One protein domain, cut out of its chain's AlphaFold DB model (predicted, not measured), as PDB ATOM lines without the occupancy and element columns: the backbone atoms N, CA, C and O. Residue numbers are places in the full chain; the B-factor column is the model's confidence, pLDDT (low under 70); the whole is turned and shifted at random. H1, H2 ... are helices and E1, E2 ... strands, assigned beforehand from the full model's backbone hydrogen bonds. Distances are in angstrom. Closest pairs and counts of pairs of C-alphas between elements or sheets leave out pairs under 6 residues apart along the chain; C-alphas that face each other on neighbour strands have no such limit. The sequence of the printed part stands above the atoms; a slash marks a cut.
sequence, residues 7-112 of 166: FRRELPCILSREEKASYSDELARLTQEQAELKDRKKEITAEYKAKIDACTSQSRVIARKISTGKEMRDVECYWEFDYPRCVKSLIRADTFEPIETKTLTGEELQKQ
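Overview. This is residues 7 to 112 of the 166 residues of an uncharacterized protein of Geobacteraceae bacterium (UniProt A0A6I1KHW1). A long hairpin of two helices, H1 and H2, makes one end of a rod, and a small, curled sheet of four strands makes the other, with the short helix H3 at the far end of the sheet. The long strand E2 links the two halves: its residues 70 to 77, with a bend at residue 73, pair with E1 next to the helices, and its residues 77 to 82 pair with E3. The printed part has 106 residues, in the order E1 H1 H2 E2 E3 E4 H3; the sheet runs E1 E2 E3 E4, antiparallel throughout, and the class is mixed, helices and strands. It is extended, with a radius of gyration of the C-alphas of 22.3 A and spans of 72 by 29 by 16 A.

Along the chain. E1, residues 7 to 14, begins at C-alpha 7 (-46.060, -54.195, 45.127) and bends by 60 degrees at residue 10. H1, residues 17 to 40, is 34.8 A long, and H2, residues 45 to 68, is 34.4 A. E2, residues 70 to 82, is 30.2 A and bends by 77 degrees at residue 73. E3 is residues 87 to 92, E4 residues 98 to 103, and H3, residues 106 to 110, ends at C-alpha 110 (-57.347, -61.652, 62.895).

Arrangement. The strongly twisted sheet has N 9 and O 75 at 3.0 A between E1 and E2, N 80 and O 89 at 2.8 A in the hairpin E2 and E3, and N 90 and O 100 at 2.8 A in the hairpin E3 and E4. E2, E3 and E4 form a meander, each strand the antiparallel neighbour of the one before. H2 only grazes the sheet, with its residues 62 to 68. H1 and H2, a helical hairpin, touch, closest at the C-alphas of Gln 34 and Ile 52, 5.7 A, at a shallow tilt of 21 degrees, opposite ways. H3 only grazes the sheet, with residues 108 to 109. In H1, H2 and H3 every O i to N i+4 pair is within hydrogen-bond range.

Size, cuts and confidence. The two C-alphas farthest apart, those of Glu 43 and Pro 84, are 72.5 A apart. The printed part has no cut, and its links between named elements are tight. The mean pLDDT of the printed part is 89.0; residues 43, 111 and 112 are under 70.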
ATOM      1  N   PHE A   7     -45.877 -55.602  45.476       89.31
ATOM      2  CA  PHE A   7     -46.060 -54.195  45.127       89.31
ATOM      3  C   PHE A   7     -44.708 -53.538  44.846       89.31
ATOM      4  O   PHE A   7     -43.667 -54.016  45.292       89.31
ATOM      5  N   ARG A   8     -44.700 -52.440  44.087       91.38
ATOM      6  CA  ARG A   8     -43.462 -51.738  43.712       91.38
ATOM      7  C   ARG A   8     -43.144 -50.616  44.694       91.38
ATOM      8  O   ARG A   8     -44.043 -49.883  45.106       91.38
ATOM      9  N   ARG A   9     -41.867 -50.481  45.054       90.88
ATOM     10  CA  ARG A   9     -41.352 -49.391  45.892       90.88
ATOM     11  C   ARG A   9     -40.030 -48.885  45.322       90.88
ATOM     12  O   ARG A   9     -39.162 -49.686  44.979       90.88
ATOM     13  N   GLU A  10     -39.861 -47.566  45.276       92.06
ATOM     14  CA  GLU A  10     -38.585 -46.946  44.920       92.06
ATOM     15  C   GLU A  10     -37.557 -47.189  46.030       92.06
ATOM     16  O   GLU A  10     -37.725 -46.745  47.171       92.06
ATOM     17  N   LEU A  11     -36.480 -47.897  45.694       90.62
ATOM     18  CA  LEU A  11     -35.420 -48.260  46.628       90.62
ATOM     19  C   LEU A  11     -34.037 -47.955  46.043       90.62
ATOM     20  O   LEU A  11     -33.819 -48.106  44.837       90.62
ATOM     21  N   PRO A  12     -33.073 -47.538  46.885       90.94
ATOM     22  CA  PRO A  12     -31.712 -47.293  46.442       90.94
ATOM     23  C   PRO A  12     -30.991 -48.618  46.163       90.94
ATOM     24  O   PRO A  12     -30.646 -49.360  47.080       90.94
ATOM     25  N   CYS A  13     -30.701 -48.879  44.894       90.62
ATOM     26  CA  CYS A  13     -29.900 -50.007  44.434       90.62
ATOM     27  C   CYS A  13     -28.430 -49.597  44.314       90.62
ATOM     28  O   CYS A  13     -28.117 -48.525  43.795       90.62
ATOM     29  N   ILE A  14     -27.515 -50.441  44.798       91.62
ATOM     30  CA  ILE A  14     -26.071 -50.198  44.681       91.62
ATOM     31  C   ILE A  14     -25.648 -50.454  43.237       91.62
ATOM     32  O   ILE A  14     -25.950 -51.507  42.684       91.62
ATOM     33  N   LEU A  15     -24.921 -49.504  42.654       91.50
ATOM     34  CA  LEU A  15     -24.423 -49.632  41.290       91.50
ATOM     35  C   LEU A  15     -23.214 -50.566  41.220       91.50
ATOM     36  O   LEU A  15     -22.221 -50.378  41.938       91.50
ATOM     37  N   SER A  16     -23.284 -51.511  40.287       94.00
ATOM     38  CA  SER A  16     -22.177 -52.362  39.857       94.00
ATOM     39  C   SER A  16     -21.019 -51.531  39.295       94.00
ATOM     40  O   SER A  16     -21.179 -50.389  38.857       94.00
ATOM     41  N   ARG A  17     -19.817 -52.117  39.276       92.44
ATOM     42  CA  ARG A  17     -18.646 -51.507  38.631       92.44
ATOM     43  C   ARG A  17     -18.881 -51.262  37.138       92.44
ATOM     44  O   ARG A  17     -18.455 -50.228  36.635       92.44
ATOM     45  N   GLU A  18     -19.557 -52.184  36.459       93.88
ATOM     46  CA  GLU A  18     -19.868 -52.077  35.028       93.88
ATOM     47  C   GLU A  18     -20.882 -50.961  34.768       93.88
ATOM     48  O   GLU A  18     -20.667 -50.116  33.904       93.88
ATOM     49  N   GLU A  19     -21.930 -50.880  35.590       93.06
ATOM     50  CA  GLU A  19     -22.924 -49.804  35.507       93.06
ATOM     51  C   GLU A  19     -22.278 -48.436  35.767       93.06
ATOM     52  O   GLU A  19     -22.511 -47.483  35.029       93.06
ATOM     53  N   LYS A  20     -21.394 -48.334  36.770       93.19
ATOM     54  CA  LYS A  20     -20.624 -47.105  37.024       93.19
ATOM     55  C   LYS A  20     -19.733 -46.715  35.847       93.19
ATOM     56  O   LYS A  20     -19.608 -45.520  35.575       93.19
ATOM     57  N   ALA A  21     -19.112 -47.682  35.172       94.56
ATOM     58  CA  ALA A  21     -18.315 -47.419  33.977       94.56
ATOM     59  C   ALA A  21     -19.201 -46.877  32.846       94.56
ATOM     60  O   ALA A  21     -18.924 -45.793  32.338       94.56
ATOM     61  N   SER A  22     -20.334 -47.530  32.572       95.69
ATOM     62  CA  SER A  22     -21.305 -47.071  31.569       95.69
ATOM     63  C   SER A  22     -21.798 -45.646  31.839       95.69
ATOM     64  O   SER A  22     -21.854 -44.828  30.925       95.69
ATOM     65  N   TYR A  23     -22.120 -45.311  33.092       94.56
ATOM     66  CA  TYR A  23     -22.513 -43.946  33.454       94.56
ATOM     67  C   TYR A  23     -21.374 -42.937  33.305       94.56
ATOM     68  O   TYR A  23     -21.618 -41.776  32.984       94.56
ATOM     69  N   SER A  24     -20.131 -43.354  33.552       94.19
ATOM     70  CA  SER A  24     -18.962 -42.487  33.380       94.19
ATOM     71  C   SER A  24     -18.737 -42.159  31.904       94.19
ATOM     72  O   SER A  24     -18.501 -40.996  31.572       94.19
ATOM     73  N   ASP A  25     -18.895 -43.147  31.022       96.56
ATOM     74  CA  ASP A  25     -18.820 -42.961  29.571       96.56
ATOM     75  C   ASP A  25     -19.957 -42.064  29.062       96.56
ATOM     76  O   ASP A  25     -19.735 -41.145  28.269       96.56
ATOM     77  N   GLU A  26     -21.176 -42.264  29.571       95.56
ATOM     78  CA  GLU A  26     -22.325 -41.415  29.248       95.56
ATOM     79  C   GLU A  26     -22.105 -39.962  29.703       95.56
ATOM     80  O   GLU A  26     -22.361 -39.022  28.947       95.56
ATOM     81  N   LEU A  27     -21.559 -39.761  30.906       95.62
ATOM     82  CA  LEU A  27     -21.212 -38.435  31.412       95.62
ATOM     83  C   LEU A  27     -20.134 -37.761  30.553       95.62
ATOM     84  O   LEU A  27     -20.238 -36.563  30.269       95.62
ATOM     85  N   ALA A  28     -19.115 -38.509  30.124       96.00
ATOM     86  CA  ALA A  28     -18.068 -37.998  29.243       96.00
ATOM     87  C   ALA A  28     -18.656 -37.539  27.901       96.00
ATOM     88  O   ALA A  28     -18.404 -36.410  27.472       96.00
ATOM     89  N   ARG A  29     -19.523 -38.361  27.296       96.62
ATOM     90  CA  ARG A  29     -20.230 -38.020  26.055       96.62
ATOM     91  C   ARG A  29     -21.085 -36.762  26.211       96.62
ATOM     92  O   ARG A  29     -20.966 -35.853  25.394       96.62
ATOM     93  N   LEU A  30     -21.915 -36.676  27.254       95.19
ATOM     94  CA  LEU A  30     -22.765 -35.502  27.494       95.19
ATOM     95  C   LEU A  30     -21.946 -34.231  27.733       95.19
ATOM     96  O   LEU A  30     -22.359 -33.141  27.338       95.19
ATOM     97  N   THR A  31     -20.778 -34.359  28.362       94.38
ATOM     98  CA  THR A  31     -19.865 -33.233  28.587       94.38
ATOM     99  C   THR A  31     -19.263 -32.737  27.273       94.38
ATOM    100  O   THR A  31     -19.219 -31.527  27.040       94.38
ATOM    101  N   GLN A  32     -18.847 -33.653  26.394       95.38
ATOM    102  CA  GLN A  32     -18.350 -33.306  25.065       95.38
ATOM    103  C   GLN A  32     -19.449 -32.674  24.201       95.38
ATOM    104  O   GLN A  32     -19.241 -31.608  23.624       95.38
ATOM    105  N   GLU A  33     -20.647 -33.257  24.189       94.12
ATOM    106  CA  GLU A  33     -21.806 -32.708  23.479       94.12
ATOM    107  C   GLU A  33     -22.164 -31.305  23.988       94.12
ATOM    108  O   GLU A  33     -22.411 -30.389  23.202       94.12
ATOM    109  N   GLN A  34     -22.112 -31.080  25.306       93.38
ATOM    110  CA  GLN A  34     -22.320 -29.755  25.881       93.38
ATOM    111  C   GLN A  34     -21.271 -28.744  25.386       93.38
ATOM    112  O   GLN A  34     -21.618 -27.582  25.155       93.38
ATOM    113  N   ALA A  35     -20.007 -29.150  25.241       92.06
ATOM    114  CA  ALA A  35     -18.949 -28.292  24.711       92.06
ATOM    115  C   ALA A  35     -19.202 -27.940  23.236       92.06
ATOM    116  O   ALA A  35     -19.223 -26.760  22.886       92.06
ATOM    117  N   GLU A  36     -19.528 -28.929  22.402       91.62
ATOM    118  CA  GLU A  36     -19.854 -28.714  20.986       91.62
ATOM    119  C   GLU A  36     -21.071 -27.796  20.802       91.62
ATOM    120  O   GLU A  36     -21.062 -26.881  19.974       91.62
ATOM    121  N   LEU A  37     -22.123 -27.990  21.604       91.69
ATOM    122  CA  LEU A  37     -23.310 -27.136  21.580       91.69
ATOM    123  C   LEU A  37     -22.998 -25.704  22.029       91.69
ATOM    124  O   LEU A  37     -23.577 -24.759  21.490       91.69
ATOM    125  N   LYS A  38     -22.088 -25.519  22.996       89.44
ATOM    126  CA  LYS A  38     -21.618 -24.188  23.418       89.44
ATOM    127  C   LYS A  38     -20.839 -23.485  22.310       89.44
ATOM    128  O   LYS A  38     -21.023 -22.280  22.142       89.44
ATOM    129  N   ASP A  39     -20.035 -24.218  21.545       87.44
ATOM    130  CA  ASP A  39     -19.293 -23.663  20.414       87.44
ATOM    131  C   ASP A  39     -20.228 -23.258  19.266       87.44
ATOM    132  O   ASP A  39     -20.125 -22.138  18.761       87.44
ATOM    133  N   ARG A  40     -21.214 -24.102  18.932       85.12
ATOM    134  CA  ARG A  40     -22.225 -23.831  17.888       85.12
ATOM    135  C   ARG A  40     -23.241 -22.747  18.268       85.12
ATOM    136  O   ARG A  40     -23.767 -22.058  17.398       85.12
ATOM    137  N   LYS A  41     -23.494 -22.526  19.566       82.31
ATOM    138  CA  LYS A  41     -24.414 -21.481  20.065       82.31
ATOM    139  C   LYS A  41     -24.043 -20.066  19.599       82.31
ATOM    140  O   LYS A  41     -24.910 -19.195  19.593       82.31
ATOM    141  N   LYS A  42     -22.786 -19.820  19.208       70.88
ATOM    142  CA  LYS A  42     -22.342 -18.520  18.676       70.88
ATOM    143  C   LYS A  42     -23.115 -18.087  17.417       70.88
ATOM    144  O   LYS A  42     -23.126 -16.899  17.122       70.88
ATOM    145  N   GLU A  43     -23.795 -19.012  16.738       65.81
ATOM    146  CA  GLU A  43     -24.534 -18.756  15.495       65.81
ATOM    147  C   GLU A  43     -26.066 -18.683  15.692       65.81
ATOM    148  O   GLU A  43     -26.731 -17.914  15.001       65.81
ATOM    149  N   ILE A  44     -26.645 -19.436  16.645       70.50
ATOM    150  CA  ILE A  44     -28.100 -19.510  16.916       70.50
ATOM    151  C   ILE A  44     -28.338 -19.685  18.433       70.50
ATOM    152  O   ILE A  44     -27.987 -20.704  19.023       70.50
ATOM    153  N   THR A  45     -28.944 -18.704  19.110       79.75
ATOM    154  CA  THR A  45     -28.809 -18.594  20.582       79.75
ATOM    155  C   THR A  45     -29.862 -19.348  21.412       79.75
ATOM    156  O   THR A  45     -29.542 -19.827  22.504       79.75
ATOM    157  N   ALA A  46     -31.117 -19.436  20.951       80.88
ATOM    158  CA  ALA A  46     -32.245 -19.907  21.773       80.88
ATOM    159  C   ALA A  46     -32.373 -21.441  21.825       80.88
ATOM    160  O   ALA A  46     -32.405 -22.021  22.910       80.88
ATOM    161  N   GLU A  47     -32.374 -22.110  20.670       85.38
ATOM    162  CA  GLU A  47     -32.484 -23.576  20.582       85.38
ATOM    163  C   GLU A  47     -31.288 -24.278  21.246       85.38
ATOM    164  O   GLU A  47     -31.444 -25.230  22.013       85.38
ATOM    165  N   TYR A  48     -30.082 -23.750  21.032       89.50
ATOM    166  CA  TYR A  48     -28.864 -24.281  21.639       89.50
ATOM    167  C   TYR A  48     -28.826 -24.074  23.150       89.50
ATOM    168  O   TYR A  48     -28.285 -24.916  23.861       89.50
ATOM    169  N   LYS A  49     -29.428 -22.998  23.675       89.06
ATOM    170  CA  LYS A  49     -29.562 -22.823  25.125       89.06
ATOM    171  C   LYS A  49     -30.419 -23.938  25.730       89.06
ATOM    172  O   LYS A  49     -29.980 -24.540  26.703       89.06
ATOM    173  N   ALA A  50     -31.563 -24.259  25.123       91.50
ATOM    174  CA  ALA A  50     -32.415 -25.356  25.586       91.50
ATOM    175  C   ALA A  50     -31.683 -26.711  25.548       91.50
ATOM    176  O   ALA A  50     -31.732 -27.463  26.520       91.50
ATOM    177  N   LYS A  51     -30.935 -26.991  24.472       92.00
ATOM    178  CA  LYS A  51     -30.119 -28.212  24.348       92.00
ATOM    179  C   LYS A  51     -29.004 -28.283  25.401       92.00
ATOM    180  O   LYS A  51     -28.840 -29.309  26.051       92.00
ATOM    181  N   ILE A  52     -28.287 -27.181  25.639       92.31
ATOM    182  CA  ILE A  52     -27.254 -27.102  26.686       92.31
ATOM    183  C   ILE A  52     -27.865 -27.334  28.068       92.31
ATOM    184  O   ILE A  52     -27.287 -28.067  28.873       92.31
ATOM    185  N   ASP A  53     -29.016 -26.729  28.356       93.31
ATOM    186  CA  ASP A  53     -29.697 -26.880  29.643       93.31
ATOM    187  C   ASP A  53     -30.167 -28.339  29.843       93.31
ATOM    188  O   ASP A  53     -30.002 -28.890  30.936       93.31
ATOM    189  N   ALA A  54     -30.622 -29.012  28.778       93.88
ATOM    190  CA  ALA A  54     -30.952 -30.439  28.794       93.88
ATOM    191  C   ALA A  54     -29.726 -31.327  29.091       93.88
ATOM    192  O   ALA A  54     -29.753 -32.076  30.072       93.88
ATOM    193  N   CYS A  55     -28.624 -31.181  28.341       94.12
ATOM    194  CA  CYS A  55     -27.374 -31.917  28.595       94.12
ATOM    195  C   CYS A  55     -26.843 -31.653  30.012       94.12
ATOM    196  O   CYS A  55     -26.346 -32.560  30.680       94.12
ATOM    197  N   THR A  56     -26.974 -30.418  30.509       94.56
ATOM    198  CA  THR A  56     -26.561 -30.042  31.872       94.56
ATOM    199  C   THR A  56     -27.395 -30.762  32.927       94.56
ATOM    200  O   THR A  56     -26.848 -31.262  33.911       94.56
ATOM    201  N   SER A  57     -28.715 -30.815  32.741       96.00
ATOM    202  CA  SER A  57     -29.622 -31.512  33.654       96.00
ATOM    203  C   SER A  57     -29.311 -33.009  33.702       96.00
ATOM    204  O   SER A  57     -29.104 -33.560  34.784       96.00
ATOM    205  N   GLN A  58     -29.164 -33.641  32.533       94.50
ATOM    206  CA  GLN A  58     -28.814 -35.057  32.409       94.50
ATOM    207  C   GLN A  58     -27.453 -35.365  33.047       94.50
ATOM    208  O   GLN A  58     -27.358 -36.247  33.901       94.50
ATOM    209  N   SER A  59     -26.428 -34.561  32.744       94.75
ATOM    210  CA  SER A  59     -25.090 -34.701  33.336       94.75
ATOM    211  C   SER A  59     -25.134 -34.622  34.863       94.75
ATOM    212  O   SER A  59     -24.492 -35.412  35.545       94.75
ATOM    213  N   ARG A  60     -25.933 -33.707  35.433       94.75
ATOM    214  CA  ARG A  60     -26.099 -33.587  36.892       94.75
ATOM    215  C   ARG A  60     -26.780 -34.802  37.512       94.75
ATOM    216  O   ARG A  60     -26.490 -35.142  38.658       94.75
ATOM    217  N   VAL A  61     -27.729 -35.423  36.816       93.69
ATOM    218  CA  VAL A  61     -28.381 -36.652  37.293       93.69
ATOM    219  C   VAL A  61     -27.375 -37.800  37.304       93.69
ATOM    220  O   VAL A  61     -27.202 -38.435  38.341       93.69
ATOM    221  N   ILE A  62     -26.656 -38.010  36.204       94.31
ATOM    222  CA  ILE A  62     -25.676 -39.097  36.073       94.31
ATOM    223  C   ILE A  62     -24.502 -38.904  37.039       94.31
ATOM    224  O   ILE A  62     -24.142 -39.829  37.763       94.31
ATOM    225  N   ALA A  63     -23.973 -37.685  37.155       94.00
ATOM    226  CA  ALA A  63     -22.912 -37.371  38.109       94.00
ATOM    227  C   ALA A  63     -23.323 -37.674  39.559       94.00
ATOM    228  O   ALA A  63     -22.509 -38.169  40.336       94.00
ATOM    229  N   ARG A  64     -24.592 -37.426  39.921       93.19
ATOM    230  CA  ARG A  64     -25.129 -37.801  41.237       93.19
ATOM    231  C   ARG A  64     -25.202 -39.313  41.421       93.19
ATOM    232  O   ARG A  64     -24.799 -39.781  42.476       93.19
ATOM    233  N   LYS A  65     -25.654 -40.071  40.417       92.94
ATOM    234  CA  LYS A  65     -25.678 -41.545  40.472       92.94
ATOM    235  C   LYS A  65     -24.274 -42.128  40.676       92.94
ATOM    236  O   LYS A  65     -24.086 -43.010  41.511       92.94
ATOM    237  N   ILE A  66     -23.275 -41.599  39.964       93.31
ATOM    238  CA  ILE A  66     -21.873 -42.029  40.097       93.31
ATOM    239  C   ILE A  66     -21.329 -41.694  41.490       93.31
ATOM    240  O   ILE A  66     -20.712 -42.553  42.120       93.31
ATOM    241  N   SER A  67     -21.565 -40.472  41.983       92.00
ATOM    242  CA  SER A  67     -21.004 -40.010  43.257       92.00
ATOM    243  C   SER A  67     -21.618 -40.704  44.470       92.00
ATOM    244  O   SER A  67     -20.893 -41.082  45.387       92.00
ATOM    245  N   THR A  68     -22.936 -40.920  44.476       92.69
ATOM    246  CA  THR A  68     -23.610 -41.687  45.535       92.69
ATOM    247  C   THR A  68     -23.340 -43.183  45.403       92.69
ATOM    248  O   THR A  68     -23.434 -43.914  46.390       92.69
ATOM    249  N   GLY A  69     -23.035 -43.649  44.188       92.50
ATOM    250  CA  GLY A  69     -22.912 -45.061  43.848       92.50
ATOM    251  C   GLY A  69     -24.222 -45.833  43.995       92.50
ATOM    252  O   GLY A  69     -24.182 -47.057  44.119       92.50
ATOM    253  N   LYS A  70     -25.354 -45.123  44.029       92.62
ATOM    254  CA  LYS A  70     -26.690 -45.680  44.224       92.62
ATOM    255  C   LYS A  70     -27.658 -45.083  43.212       92.62
ATOM    256  O   LYS A  70     -27.611 -43.884  42.934       92.62
ATOM    257  N   GLU A  71     -28.574 -45.904  42.726       92.50
ATOM    258  CA  GLU A  71     -29.659 -45.495  41.842       92.50
ATOM    259  C   GLU A  71     -31.006 -45.869  42.454       92.50
ATOM    260  O   GLU A  71     -31.189 -46.989  42.923       92.50
ATOM    261  N   MET A  72     -31.950 -44.928  42.454       91.06
ATOM    262  CA  MET A  72     -33.329 -45.217  42.840       91.06
ATOM    263  C   MET A  72     -33.981 -46.018  41.716       91.06
ATOM    264  O   MET A  72     -34.067 -45.526  40.589       91.06
ATOM    265  N   ARG A  73     -34.393 -47.251  42.014       91.19
ATOM    266  CA  ARG A  73     -35.109 -48.126  41.081       91.19
ATOM    267  C   ARG A  73     -36.413 -48.579  41.720       91.19
ATOM    268  O   ARG A  73     -36.461 -48.806  42.929       91.19
ATOM    269  N   ASP A  74     -37.445 -48.729  40.902       91.69
ATOM    270  CA  ASP A  74     -38.679 -49.392  41.307       91.69
ATOM    271  C   ASP A  74     -38.421 -50.890  41.422       91.69
ATOM    272  O   ASP A  74     -38.244 -51.574  40.411       91.69
ATOM    273  N   VAL A  75     -38.390 -51.399  42.653       91.69
ATOM    274  CA  VAL A  75     -38.185 -52.825  42.912       91.69
ATOM    275  C   VAL A  75     -39.468 -53.446  43.438       91.69
ATOM    276  O   VAL A  75     -40.197 -52.855  44.241       91.69
ATOM    277  N   GLU A  76     -39.754 -54.654  42.963       91.50
ATOM    278  CA  GLU A  76     -40.861 -55.457  43.457       91.50
ATOM    279  C   GLU A  76     -40.551 -55.955  44.871       91.50
ATOM    280  O   GLU A  76     -39.497 -56.533  45.144       91.50
ATOM    281  N   CYS A  77     -41.469 -55.678  45.785       91.81
ATOM    282  CA  CYS A  77     -41.372 -56.028  47.188       91.81
ATOM    283  C   CYS A  77     -42.626 -56.787  47.612       91.81
ATOM    284  O   CYS A  77     -43.704 -56.600  47.045       91.81
ATOM    285  N   TYR A  78     -42.503 -57.607  48.646       89.69
ATOM    286  CA  TYR A  78     -43.632 -58.307  49.243       89.69
ATOM    287  C   TYR A  78     -43.541 -58.291  50.765       89.69
ATOM    288  O   TYR A  78     -42.460 -58.176  51.340       89.69
ATOM    289  N   TRP A  79     -44.693 -58.386  51.425       89.94
ATOM    290  CA  TRP A  79     -44.746 -58.552  52.875       89.94
ATOM    291  C   TRP A  79     -44.692 -60.035  53.231       89.94
ATOM    292  O   TRP A  79     -45.527 -60.816  52.776       89.94
ATOM    293  N   GLU A  80     -43.732 -60.408  54.069       88.31
ATOM    294  CA  GLU A  80     -43.675 -61.704  54.737       88.31
ATOM    295  C   GLU A  80     -44.188 -61.557  56.172       88.31
ATOM    296  O   GLU A  80     -43.758 -60.664  56.902       88.31
ATOM    297  N   PHE A  81     -45.126 -62.416  56.568       86.38
ATOM    298  CA  PHE A  81     -45.779 -62.381  57.875       86.38
ATOM    299  C   PHE A  81     -45.203 -63.487  58.775       86.38
ATOM    300  O   PHE A  81     -45.398 -64.670  58.504       86.38
ATOM    301  N   ASP A  82     -44.514 -63.107  59.855       86.88
ATOM    302  CA  ASP A  82     -44.026 -63.994  60.922       86.88
ATOM    303  C   ASP A  82     -44.983 -63.884  62.123       86.88
ATOM    304  O   ASP A  82     -44.824 -63.052  63.024       86.88
ATOM    305  N   TYR A  83     -46.035 -64.709  62.097       83.25
ATOM    306  CA  TYR A  83     -47.084 -64.733  63.122       83.25
ATOM    307  C   TYR A  83     -46.588 -65.133  64.518       83.25
ATOM    308  O   TYR A  83     -46.969 -64.451  65.469       83.25
ATOM    309  N   PRO A  84     -45.717 -66.152  64.693       84.19
ATOM    310  CA  PRO A  84     -45.161 -66.483  66.009       84.19
ATOM    311  C   PRO A  84     -44.470 -65.304  66.698       84.19
ATOM    312  O   PRO A  84     -44.466 -65.217  67.925       84.19
ATOM    313  N   ARG A  85     -43.880 -64.396  65.915       84.94
ATOM    314  CA  ARG A  85     -43.213 -63.192  66.422       84.94
ATOM    315  C   ARG A  85     -44.072 -61.933  66.345       84.94
ATOM    316  O   ARG A  85     -43.607 -60.871  66.750       84.94
ATOM    317  N   CYS A  86     -45.301 -62.035  65.845       86.75
ATOM    318  CA  CYS A  86     -46.200 -60.913  65.596       86.75
ATOM    319  C   CYS A  86     -45.559 -59.779  64.770       86.75
ATOM    320  O   CYS A  86     -45.812 -58.598  65.028       86.75
ATOM    321  N   VAL A  87     -44.724 -60.109  63.776       89.38
ATOM    322  CA  VAL A  87     -44.064 -59.121  62.903       89.38
ATOM    323  C   VAL A  87     -44.316 -59.406  61.426       89.38
ATOM    324  O   VAL A  87     -44.462 -60.551  61.014       89.38
ATOM    325  N   LYS A  88     -44.335 -58.352  60.611       89.56
ATOM    326  CA  LYS A  88     -44.257 -58.423  59.152       89.56
ATOM    327  C   LYS A  88     -42.985 -57.752  58.659       89.56
ATOM    328  O   LYS A  88     -42.657 -56.644  59.088       89.56
ATOM    329  N   SER A  89     -42.297 -58.400  57.734       90.44
ATOM    330  CA  SER A  89     -41.079 -57.895  57.106       90.44
ATOM    331  C   SER A  89     -41.345 -57.592  55.639       90.44
ATOM    332  O   SER A  89     -41.929 -58.399  54.923       90.44
ATOM    333  N   LEU A  90     -40.938 -56.411  55.189       90.25
ATOM    334  CA  LEU A  90     -40.941 -56.046  53.782       90.25
ATOM    335  C   LEU A  90     -39.676 -56.599  53.144       90.25
ATOM    336  O   LEU A  90     -38.581 -56.170  53.504       90.25
ATOM    337  N   ILE A  91     -39.828 -57.510  52.194       90.38
ATOM    338  CA  ILE A  91     -38.717 -58.190  51.538       90.38
ATOM    339  C   ILE A  91     -38.647 -57.759  50.084       90.38
ATOM    340  O   ILE A  91     -39.665 -57.645  49.397       90.38
ATOM    341  N   ARG A  92     -37.422 -57.511  49.622       91.00
ATOM    342  CA  ARG A  92     -37.126 -57.227  48.222       91.00
ATOM    343  C   ARG A  92     -37.116 -58.529  47.415       91.00
ATOM    344  O   ARG A  92     -36.446 -59.476  47.813       91.00
ATOM    345  N   ALA A  93     -37.826 -58.596  46.291       88.62
ATOM    346  CA  ALA A  93     -37.963 -59.841  45.526       88.62
ATOM    347  C   ALA A  93     -36.697 -60.255  44.746       88.62
ATOM    348  O   ALA A  93     -36.582 -61.402  44.331       88.62
ATOM    349  N   ASP A  94     -35.755 -59.336  44.530       85.25
ATOM    350  CA  ASP A  94     -34.521 -59.568  43.772       85.25
ATOM    351  C   ASP A  94     -33.396 -60.174  44.634       85.25
ATOM    352  O   ASP A  94     -32.746 -61.130  44.217       85.25
ATOM    353  N   THR A  95     -33.160 -59.637  45.834       86.81
ATOM    354  CA  THR A  95     -32.085 -60.068  46.745       86.81
ATOM    355  C   THR A  95     -32.578 -60.809  47.973       86.81
ATOM    356  O   THR A  95     -31.754 -61.325  48.726       86.81
ATOM    357  N   PHE A  96     -33.895 -60.863  48.190       85.44
ATOM    358  CA  PHE A  96     -34.522 -61.448  49.379       85.44
ATOM    359  C   PHE A  96     -34.071 -60.806  50.698       85.44
ATOM    360  O   PHE A  96     -34.179 -61.400  51.769       85.44
ATOM    361  N   GLU A  97     -33.584 -59.567  50.641       84.75
ATOM    362  CA  GLU A  97     -33.181 -58.826  51.830       84.75
ATOM    363  C   GLU A  97     -34.391 -58.124  52.471       84.75
ATOM    364  O   GLU A  97     -35.176 -57.476  51.763       84.75
ATOM    365  N   PRO A  98     -34.549 -58.207  53.806       87.12
ATOM    366  CA  PRO A  98     -35.573 -57.462  54.520       87.12
ATOM    367  C   PRO A  98     -35.191 -55.977  54.596       87.12
ATOM    368  O   PRO A  98     -34.126 -55.609  55.085       87.12
ATOM    369  N   ILE A  99     -36.084 -55.114  54.116       88.69
ATOM    370  CA  ILE A  99     -35.908 -53.657  54.082       88.69
ATOM    371  C   ILE A  99     -36.435 -53.018  55.368       88.69
ATOM    372  O   ILE A  99     -35.862 -52.059  55.880       88.69
ATOM    373  N   GLU A 100     -37.566 -53.513  55.865       88.19
ATOM    374  CA  GLU A 100     -38.303 -52.899  56.967       88.19
ATOM    375  C   GLU A 100     -39.088 -53.969  57.721       88.19
ATOM    376  O   GLU A 100     -39.748 -54.798  57.098       88.19
ATOM    377  N   THR A 101     -39.070 -53.933  59.050       90.44
ATOM    378  CA  THR A 101     -39.886 -54.817  59.891       90.44
ATOM    379  C   THR A 101     -40.872 -53.978  60.687       90.44
ATOM    380  O   THR A 101     -40.500 -52.977  61.300       90.44
ATOM    381  N   LYS A 102     -42.142 -54.378  60.675       90.56
ATOM    382  CA  LYS A 102     -43.232 -53.749  61.426       90.56
ATOM    383  C   LYS A 102     -43.903 -54.781  62.314       90.56
ATOM    384  O   LYS A 102     -44.002 -55.945  61.945       90.56
ATOM    385  N   THR A 103     -44.409 -54.354  63.461       90.19
ATOM    386  CA  THR A 103     -45.304 -55.183  64.273       90.19
ATOM    387  C   THR A 103     -46.644 -55.351  63.560       90.19
ATOM    388  O   THR A 103     -47.131 -54.409  62.928       90.19
ATOM    389  N   LEU A 104     -47.234 -56.540  63.661       85.62
ATOM    390  CA  LEU A 104     -48.583 -56.799  63.167       85.62
ATOM    391  C   LEU A 104     -49.603 -56.013  63.985       85.62
ATOM    392  O   LEU A 104     -49.480 -55.885  65.204       85.62
ATOM    393  N   THR A 105     -50.620 -55.491  63.308       84.25
ATOM    394  CA  THR A 105     -51.794 -54.936  63.987       84.25
ATOM    395  C   THR A 105     -52.762 -56.062  64.363       84.25
ATOM    396  O   THR A 105     -52.733 -57.145  63.774       84.25
ATOM    397  N   GLY A 106     -53.652 -55.817  65.334       78.62
ATOM    398  CA  GLY A 106     -54.665 -56.803  65.740       78.62
ATOM    399  C   GLY A 106     -55.555 -57.270  64.580       78.62
ATOM    400  O   GLY A 106     -55.894 -58.444  64.498       78.62
ATOM    401  N   GLU A 107     -55.848 -56.383  63.628       76.06
ATOM    402  CA  GLU A 107     -56.604 -56.705  62.409       76.06
ATOM    403  C   GLU A 107     -55.855 -57.670  61.475       76.06
ATOM    404  O   GLU A 107     -56.468 -58.525  60.838       76.06
ATOM    405  N   GLU A 108     -54.526 -57.562  61.383       75.50
ATOM    406  CA  GLU A 108     -53.698 -58.443  60.550       75.50
ATOM    407  C   GLU A 108     -53.515 -59.829  61.179       75.50
ATOM    408  O   GLU A 108     -53.442 -60.819  60.451       75.50
ATOM    409  N   LEU A 109     -53.504 -59.908  62.515       73.38
ATOM    410  CA  LEU A 109     -53.545 -61.174  63.257       73.38
ATOM    411  C   LEU A 109     -54.899 -61.878  63.087       73.38
ATOM    412  O   LEU A 109     -54.944 -63.094  62.915       73.38
ATOM    413  N   GLN A 110     -55.996 -61.113  63.060       70.94
ATOM    414  CA  GLN A 110     -57.347 -61.652  62.895       70.94
ATOM    415  C   GLN A 110     -57.559 -62.327  61.530       70.94
ATOM    416  O   GLN A 110     -58.290 -63.308  61.449       70.94
ATOM    417  N   LYS A 111     -56.899 -61.859  60.459       66.50
ATOM    418  CA  LYS A 111     -57.043 -62.424  59.100       66.50
ATOM    419  C   LYS A 111     -56.609 -63.887  58.970       66.50
ATOM    420  O   LYS A 111     -56.993 -64.525  57.999       66.50
ATOM    421  N   GLN A 112     -55.805 -64.408  59.898       61.91
ATOM    422  CA  GLN A 112     -55.402 -65.817  59.890       61.91
ATOM    423  C   GLN A 112     -56.385 -66.723  60.647       61.91
ATOM    424  O   GLN A 112     -56.328 -67.941  60.489       61.91
TER     425      GLN A 112